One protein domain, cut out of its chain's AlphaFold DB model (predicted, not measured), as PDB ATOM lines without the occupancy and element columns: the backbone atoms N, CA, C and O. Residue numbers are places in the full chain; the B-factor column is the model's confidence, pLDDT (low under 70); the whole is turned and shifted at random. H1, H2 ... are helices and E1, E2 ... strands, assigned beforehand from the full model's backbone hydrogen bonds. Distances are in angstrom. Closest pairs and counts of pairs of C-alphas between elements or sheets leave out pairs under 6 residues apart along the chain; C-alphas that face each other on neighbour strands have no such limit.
ATOM      1  N   VAL A  23      17.630  95.315  89.458       89.56
ATOM      2  CA  VAL A  23      17.140  94.723  88.204       89.56
ATOM      3  C   VAL A  23      18.285  93.945  87.564       89.56
ATOM      4  O   VAL A  23      19.387  94.480  87.430       89.56
ATOM      5  N   ARG A  24      18.036  92.695  87.170       91.06
ATOM      6  CA  ARG A  24      18.989  91.863  86.424       91.06
ATOM      7  C   ARG A  24      18.356  91.382  85.135       91.06
ATOM      8  O   ARG A  24      17.168  91.079  85.109       91.06
ATOM      9  N   GLN A  25      19.151  91.310  84.078       92.88
ATOM     10  CA  GLN A  25      18.710  90.797  82.789       92.88
ATOM     11  C   GLN A  25      19.597  89.627  82.391       92.88
ATOM     12  O   GLN A  25      20.821  89.736  82.431       92.88
ATOM     13  N   PHE A  26      18.959  88.532  82.006       94.38
ATOM     14  CA  PHE A  26      19.589  87.322  81.507       94.38
ATOM     15  C   PHE A  26      19.015  87.006  80.132       94.38
ATOM     16  O   PHE A  26      17.857  87.328  79.842       94.38
ATOM     17  N   ALA A  27      19.819  86.385  79.280       94.94
ATOM     18  CA  ALA A  27      19.385  85.968  77.959       94.94
ATOM     19  C   ALA A  27      19.899  84.563  77.661       94.94
ATOM     20  O   ALA A  27      21.094  84.296  77.788       94.94
ATOM     21  N   ILE A  28      18.993  83.685  77.241       95.50
ATOM     22  CA  ILE A  28      19.302  82.309  76.859       95.50
ATOM     23  C   ILE A  28      18.673  81.985  75.507       95.50
ATOM     24  O   ILE A  28      17.594  82.480  75.194       95.50
ATOM     25  N   GLU A  29      19.333  81.159  74.708       94.81
ATOM     26  CA  GLU A  29      18.697  80.446  73.597       94.81
ATOM     27  C   GLU A  29      18.033  79.187  74.157       94.81
ATOM     28  O   GLU A  29      18.557  78.591  75.100       94.81
ATOM     29  N   GLY A  30      16.885  78.786  73.616       92.81
ATOM     30  CA  GLY A  30      16.209  77.575  74.066       92.81
ATOM     31  C   GLY A  30      15.004  77.187  73.219       92.81
ATOM     32  O   GLY A  30      14.713  77.787  72.180       92.81
ATOM     33  N   SER A  31      14.298  76.159  73.681       91.38
ATOM     34  CA  SER A  31      13.072  75.681  73.053       91.38
ATOM     35  C   SER A  31      11.882  76.590  73.341       91.38
ATOM     36  O   SER A  31      11.816  77.317  74.342       91.38
ATOM     37  N   LYS A  32      10.889  76.528  72.454       87.50
ATOM     38  CA  LYS A  32       9.618  77.206  72.682       87.50
ATOM     39  C   LYS A  32       8.903  76.557  73.868       87.50
ATOM     40  O   LYS A  32       8.587  75.375  73.846       87.50
ATOM     41  N   GLY A  33       8.567  77.368  74.870       87.19
ATOM     42  CA  GLY A  33       7.835  76.903  76.050       87.19
ATOM     43  C   GLY A  33       8.719  76.303  77.141       87.19
ATOM     44  O   GLY A  33       8.197  75.608  78.008       87.19
ATOM     45  N   LEU A  34      10.028  76.575  77.116       91.25
ATOM     46  CA  LEU A  34      10.916  76.276  78.235       91.25
ATOM     47  C   LEU A  34      10.329  76.859  79.543       91.25
ATOM     48  O   LEU A  34      10.119  78.076  79.613       91.25
ATOM     49  N   PRO A  35      10.048  76.021  80.562       93.62
ATOM     50  CA  PRO A  35       9.528  76.487  81.843       93.62
ATOM     51  C   PRO A  35      10.492  77.453  82.527       93.62
ATOM     52  O   PRO A  35      11.713  77.334  82.385       93.62
ATOM     53  N   LEU A  36       9.946  78.385  83.307       90.81
ATOM     54  CA  LEU A  36      10.746  79.374  84.025       90.81
ATOM     55  C   LEU A  36      11.739  78.695  84.979       90.81
ATOM     56  O   LEU A  36      12.908  79.061  85.010       90.81
ATOM     57  N   GLU A  37      11.304  77.651  85.684       93.44
ATOM     58  CA  GLU A  37      12.122  76.899  86.637       93.44
ATOM     59  C   GLU A  37      13.322  76.236  85.950       93.44
ATOM     60  O   GLU A  37      14.428  76.217  86.493       93.44
ATOM     61  N   ALA A  38      13.122  75.737  84.726       94.19
ATOM     62  CA  ALA A  38      14.181  75.140  83.920       94.19
ATOM     63  C   ALA A  38      15.171  76.202  83.416       94.19
ATOM     64  O   ALA A  38      16.383  75.985  83.454       94.19
ATOM     65  N   ALA A  39      14.672  77.368  82.995       93.94
ATOM     66  CA  ALA A  39      15.513  78.491  82.590       93.94
ATOM     67  C   ALA A  39      16.371  79.013  83.755       93.94
ATOM     68  O   ALA A  39      17.564  79.267  83.589       93.94
ATOM     69  N   GLU A  40      15.792  79.132  84.952       94.44
ATOM     70  CA  GLU A  40      16.531  79.533  86.147       94.44
ATOM     71  C   GLU A  40      17.565  78.491  86.574       94.44
ATOM     72  O   GLU A  40      18.682  78.861  86.937       94.44
ATOM     73  N   ALA A  41      17.214  77.201  86.546       95.38
ATOM     74  CA  ALA A  41      18.143  76.119  86.868       95.38
ATOM     75  C   ALA A  41      19.370  76.161  85.948       95.38
ATOM     76  O   ALA A  41      20.497  76.205  86.434       95.38
ATOM     77  N   PHE A  42      19.149  76.278  84.638       95.44
ATOM     78  CA  PHE A  42      20.224  76.405  83.659       95.44
ATOM     79  C   PHE A  42      21.101  77.644  83.886       95.44
ATOM     80  O   PHE A  42      22.327  77.568  83.836       95.44
ATOM     81  N   LEU A  43      20.497  78.800  84.172       95.12
ATOM     82  CA  LEU A  43      21.256  80.015  84.468       95.12
ATOM     83  C   LEU A  43      22.101  79.861  85.742       95.12
ATOM     84  O   LEU A  43      23.245  80.320  85.767       95.12
ATOM     85  N   ARG A  44      21.583  79.184  86.776       95.44
ATOM     86  CA  ARG A  44      22.350  78.851  87.990       95.44
ATOM     87  C   ARG A  44      23.516  77.908  87.677       95.44
ATOM     88  O   ARG A  44      24.614  78.145  88.176       95.44
ATOM     89  N   GLU A  45      23.320  76.905  86.820       96.06
ATOM     90  CA  GLU A  45      24.392  76.011  86.340       96.06
ATOM     91  C   GLU A  45      25.469  76.763  85.545       96.06
ATOM     92  O   GLU A  45      26.658  76.483  85.687       96.06
ATOM     93  N   CYS A  46      25.071  77.782  84.779       92.94
ATOM     94  CA  CYS A  46      25.985  78.693  84.086       92.94
ATOM     95  C   CYS A  46      26.715  79.669  85.034       92.94
ATOM     96  O   CYS A  46      27.543  80.461  84.584       92.94
ATOM     97  N   GLY A  47      26.431  79.628  86.342       93.81
ATOM     98  CA  GLY A  47      27.078  80.448  87.368       93.81
ATOM     99  C   GLY A  47      26.382  81.777  87.671       93.81
ATOM    100  O   GLY A  47      26.931  82.600  88.410       93.81
ATOM    101  N   HIS A  48      25.178  82.019  87.143       93.50
ATOM    102  CA  HIS A  48      24.414  83.223  87.472       93.50
ATOM    103  C   HIS A  48      23.783  83.128  88.857       93.50
ATOM    104  O   HIS A  48      23.188  82.125  89.245       93.50
ATOM    105  N   VAL A  49      23.851  84.232  89.596       92.31
ATOM    106  CA  VAL A  49      23.193  84.355  90.900       92.31
ATOM    107  C   VAL A  49      21.817  84.984  90.702       92.31
ATOM    108  O   VAL A  49      21.712  86.207  90.561       92.31
ATOM    109  N   ILE A  50      20.785  84.142  90.706       90.94
ATOM    110  CA  ILE A  50      19.369  84.530  90.656       90.94
ATOM    111  C   ILE A  50      18.833  84.578  92.086       90.94
ATOM    112  O   ILE A  50      18.950  83.597  92.821       90.94
ATOM    113  N   LYS A  51      18.287  85.729  92.482       90.06
ATOM    114  CA  LYS A  51      17.756  85.975  93.829       90.06
ATOM    115  C   LYS A  51      16.336  86.500  93.758       90.06
ATOM    116  O   LYS A  51      16.088  87.406  92.968       90.06
ATOM    117  N   ASP A  52      15.462  86.024  94.632       86.38
ATOM    118  CA  ASP A  52      14.045  86.408  94.639       86.38
ATOM    119  C   ASP A  52      13.833  87.884  95.017       86.38
ATOM    120  O   ASP A  52      12.825  88.491  94.654       86.38
ATOM    121  N   GLU A  53      14.794  88.504  95.714       88.38
ATOM    122  CA  GLU A  53      14.735  89.937  96.030       88.38
ATOM    123  C   GLU A  53      15.119  90.835  94.841       88.38
ATOM    124  O   GLU A  53      14.856  92.045  94.865       88.38
ATOM    125  N   ASP A  54      15.758  90.271  93.811       89.44
ATOM    126  CA  ASP A  54      16.101  90.965  92.573       89.44
ATOM    127  C   ASP A  54      14.939  90.836  91.561       89.44
ATOM    128  O   ASP A  54      14.238  89.830  91.486       89.44
ATOM    129  N   HIS A  55      14.734  91.865  90.741       89.62
ATOM    130  CA  HIS A  55      13.837  91.803  89.590       89.62
ATOM    131  C   HIS A  55      14.579  91.138  88.427       89.62
ATOM    132  O   HIS A  55      15.279  91.810  87.661       89.62
ATOM    133  N   ASN A  56      14.492  89.810  88.340       91.69
ATOM    134  CA  ASN A  56      15.177  89.023  87.317       91.69
ATOM    135  C   ASN A  56      14.329  88.947  86.043       91.69
ATOM    136  O   ASN A  56      13.250  88.364  86.031       91.69
ATOM    137  N   ILE A  57      14.835  89.518  84.954       92.44
ATOM    138  CA  ILE A  57      14.233  89.443  83.624       92.44
ATOM    139  C   ILE A  57      15.002  88.388  82.833       92.44
ATOM    140  O   ILE A  57      16.165  88.600  82.494       92.44
ATOM    141  N   ILE A  58      14.356  87.270  82.514       93.31
ATOM    142  CA  ILE A  58      14.948  86.192  81.714       93.31
ATOM    143  C   ILE A  58      14.340  86.239  80.314       93.31
ATOM    144  O   ILE A  58      13.136  86.055  80.139       93.31
ATOM    145  N   ARG A  59      15.170  86.510  79.305       92.94
ATOM    146  CA  ARG A  59      14.773  86.488  77.893       92.94
ATOM    147  C   ARG A  59      15.147  85.146  77.278       92.94
ATOM    148  O   ARG A  59      16.319  84.787  77.271       92.94
ATOM    149  N   ILE A  60      14.160  84.446  76.729       92.69
ATOM    150  CA  ILE A  60      14.365  83.187  76.007       92.69
ATOM    151  C   ILE A  60      14.263  83.488  74.512       92.69
ATOM    152  O   ILE A  60      13.202  83.872  74.019       92.69
ATOM    153  N   ILE A  61      15.380  83.360  73.803       91.62
ATOM    154  CA  ILE A  61      15.455  83.484  72.352       91.62
ATOM    155  C   ILE A  61      15.154  82.119  71.741       91.62
ATOM    156  O   ILE A  61      15.809  81.125  72.049       91.62
ATOM    157  N   ILE A  62      14.162  82.094  70.858       92.81
ATOM    158  CA  ILE A  62      13.785  80.921  70.072       92.81
ATOM    159  C   ILE A  62      14.202  81.128  68.618       92.81
ATOM    160  O   ILE A  62      14.223  82.258  68.122       92.81
ATOM    161  N   GLY A  63      14.524  80.037  67.934       90.06
ATOM    162  CA  GLY A  63      14.830  80.058  66.511       90.06
ATOM    163  C   GLY A  63      13.562  80.284  65.701       90.06
ATOM    164  O   GLY A  63      12.452  80.017  66.168       90.06
ATOM    165  N   ALA A  64      13.717  80.764  64.471       91.44
ATOM    166  CA  ALA A  64      12.619  80.834  63.520       91.44
ATOM    167  C   ALA A  64      13.095  80.432  62.124       91.44
ATOM    168  O   ALA A  64      13.997  81.056  61.570       91.44
ATOM    169  N   GLU A  65      12.443  79.432  61.536       91.62
ATOM    170  CA  GLU A  65      12.643  79.022  60.148       91.62
ATOM    171  C   GLU A  65      11.321  79.168  59.397       91.62
ATOM    172  O   GLU A  65      10.281  78.670  59.830       91.62
ATOM    173  N   ASN A  66      11.334  79.893  58.275       90.25
ATOM    174  CA  ASN A  66      10.133  80.176  57.475       90.25
ATOM    175  C   ASN A  66       8.975  80.783  58.298       90.25
ATOM    176  O   ASN A  66       7.803  80.478  58.074       90.25
ATOM    177  N   GLY A  67       9.307  81.610  59.296       86.12
ATOM    178  CA  GLY A  67       8.340  82.237  60.201       86.12
ATOM    179  C   GLY A  67       7.738  81.299  61.253       86.12
ATOM    180  O   GLY A  67       6.872  81.725  62.017       86.12
ATOM    181  N   ARG A  68       8.179  80.036  61.323       88.50
ATOM    182  CA  ARG A  68       7.767  79.079  62.354       88.50
ATOM    183  C   ARG A  68       8.846  78.964  63.428       88.50
ATOM    184  O   ARG A  68      10.023  78.937  63.080       88.50
ATOM    185  N   PRO A  69       8.467  78.886  64.713       88.38
ATOM    186  CA  PRO A  69       9.430  78.718  65.787       88.38
ATOM    187  C   PRO A  69      10.129  77.359  65.670       88.38
ATOM    188  O   PRO A  69       9.468  76.346  65.436       88.38
ATOM    189  N   VAL A  70      11.443  77.361  65.856       91.06
ATOM    190  CA  VAL A  70      12.298  76.173  65.906       91.06
ATOM    191  C   VAL A  70      13.052  76.195  67.226       91.06
ATOM    192  O   VAL A  70      13.512  77.249  67.675       91.06
ATOM    193  N   ASP A  71      13.153  75.033  67.858       89.06
ATOM    194  CA  ASP A  71      13.854  74.902  69.125       89.06
ATOM    195  C   ASP A  71      15.357  75.101  68.923       89.06
ATOM    196  O   ASP A  71      15.972  74.490  68.047       89.06
ATOM    197  N   LEU A  72      15.946  75.969  69.743       88.69
ATOM    198  CA  LEU A  72      17.389  76.157  69.798       88.69
ATOM    199  C   LEU A  72      17.986  75.333  70.944       88.69
ATOM    200  O   LEU A  72      17.306  75.090  71.948       88.69
ATOM    201  N   PRO A  73      19.259  74.917  70.827       90.62
ATOM    202  CA  PRO A  73      19.971  74.328  71.948       90.62
ATOM    203  C   PRO A  73      20.058  75.329  73.103       90.62
ATOM    204  O   PRO A  73      20.199  76.534  72.891       90.62
ATOM    205  N   LEU A  74      20.003  74.809  74.327       92.75
ATOM    206  CA  LEU A  74      20.062  75.635  75.523       92.75
ATOM    207  C   LEU A  74      21.449  76.278  75.643       92.75
ATOM    208  O   LEU A  74      22.462  75.577  75.711       92.75
ATOM    209  N   LYS A  75      21.502  77.611  75.627       94.62
ATOM    210  CA  LYS A  75      22.772  78.345  75.621       94.62
ATOM    211  C   LYS A  75      22.648  79.688  76.313       94.62
ATOM    212  O   LYS A  75      21.768  80.475  75.984       94.62
ATOM    213  N   ASP A  76      23.581  79.986  77.209       95.06
ATOM    214  CA  ASP A  76      23.679  81.309  77.813       95.06
ATOM    215  C   ASP A  76      24.316  82.306  76.836       95.06
ATOM    216  O   ASP A  76      25.435  82.128  76.343       95.06
ATOM    217  N   ILE A  77      23.576  83.373  76.550       94.00
ATOM    218  CA  ILE A  77      23.984  84.477  75.681       94.00
ATOM    219  C   ILE A  77      23.896  85.822  76.408       94.00
ATOM    220  O   ILE A  77      23.977  86.874  75.771       94.00
ATOM    221  N   THR A  78      23.788  85.814  77.738       91.62
ATOM    222  CA  THR A  78      23.636  87.017  78.567       91.62
ATOM    223  C   THR A  78      24.728  88.051  78.277       91.62
ATOM    224  O   THR A  78      24.429  89.228  78.085       91.62
ATOM    225  N   ALA A  79      25.983  87.616  78.119       87.75
ATOM    226  CA  ALA A  79      27.109  88.499  77.791       87.75
ATOM    227  C   ALA A  79      26.995  89.182  76.411       87.75
ATOM    228  O   ALA A  79      27.620  90.213  76.177       87.75
ATOM    229  N   ARG A  80      26.210  88.620  75.484       81.62
ATOM    230  CA  ARG A  80      26.025  89.139  74.117       81.62
ATOM    231  C   ARG A  80      24.855  90.115  74.008       81.62
ATOM    232  O   ARG A  80      24.818  90.909  73.074       81.62
ATOM    233  N   CYS A  81      23.922  90.067  74.959       63.94
ATOM    234  CA  CYS A  81      22.744  90.933  75.006       63.94
ATOM    235  C   CYS A  81      22.964  92.244  75.779       63.94
ATOM    236  O   CYS A  81      22.017  93.009  75.943       63.94
TER     237      CYS A  81
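This is residues 23 to 81 of the 83 residues of an uncharacterized protein of Methylobacterium phyllostachyos (UniProt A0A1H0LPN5). Two long parallel strands, E1 and E2, lie side by side as a narrow ribbon, with the one helix, H1, crossing over one face. E2 runs on into a small hairpin, E3 and E4, at one end of the long axis, and the stretch after E4 folds back so that residues 75 to 76 pair beside E1. The printed part has 59 residues, with one named helix and four named strands in the order E1, H1, E2, E3, E4, and its class is mixed, helices and strands. It is compact by its radius of gyration of the C-alphas, 11.8 A, yet elongated, with spans of 40 by 21 by 18 A.

E1, residues 23 to 29, begins at C-alpha 23 (17.140, 94.723, 88.204) and is 20.5 A long. H1, residues 36 to 45, is 14.2 A long. E2, residues 55 to 61, is 19.2 A long. E3 is residues 63 to 65, and E4, residues 68 to 70, ends at C-alpha 70 (12.298, 76.173, 65.906).

E1 and E2 are parallel at 18 degrees, with N 26 and O 57 2.8 A apart, within hydrogen-bond range. E1, H1 and E2 form a strand-helix-strand unit, two parallel neighbour strands with a helix between them along the chain, and its crossover is right-handed. The closest C-alphas of H1 and E2 are those of Ala 39 and Ile 58, 7.8 A apart. In H1 every O i to N i+4 pair is within hydrogen-bond range. E2 runs on into E3 at 27 degrees. E3 and E4 are an antiparallel hairpin, with N 65 and O 68 2.9 A apart. H1 and E3 are apart.

The C-alphas of Glu 53 and Asn 66, the two farthest apart, are 40.0 A apart. The printed part has no cut, and no link is long. Mean pLDDT of the printed part is 91.2; residue 81 is under 70.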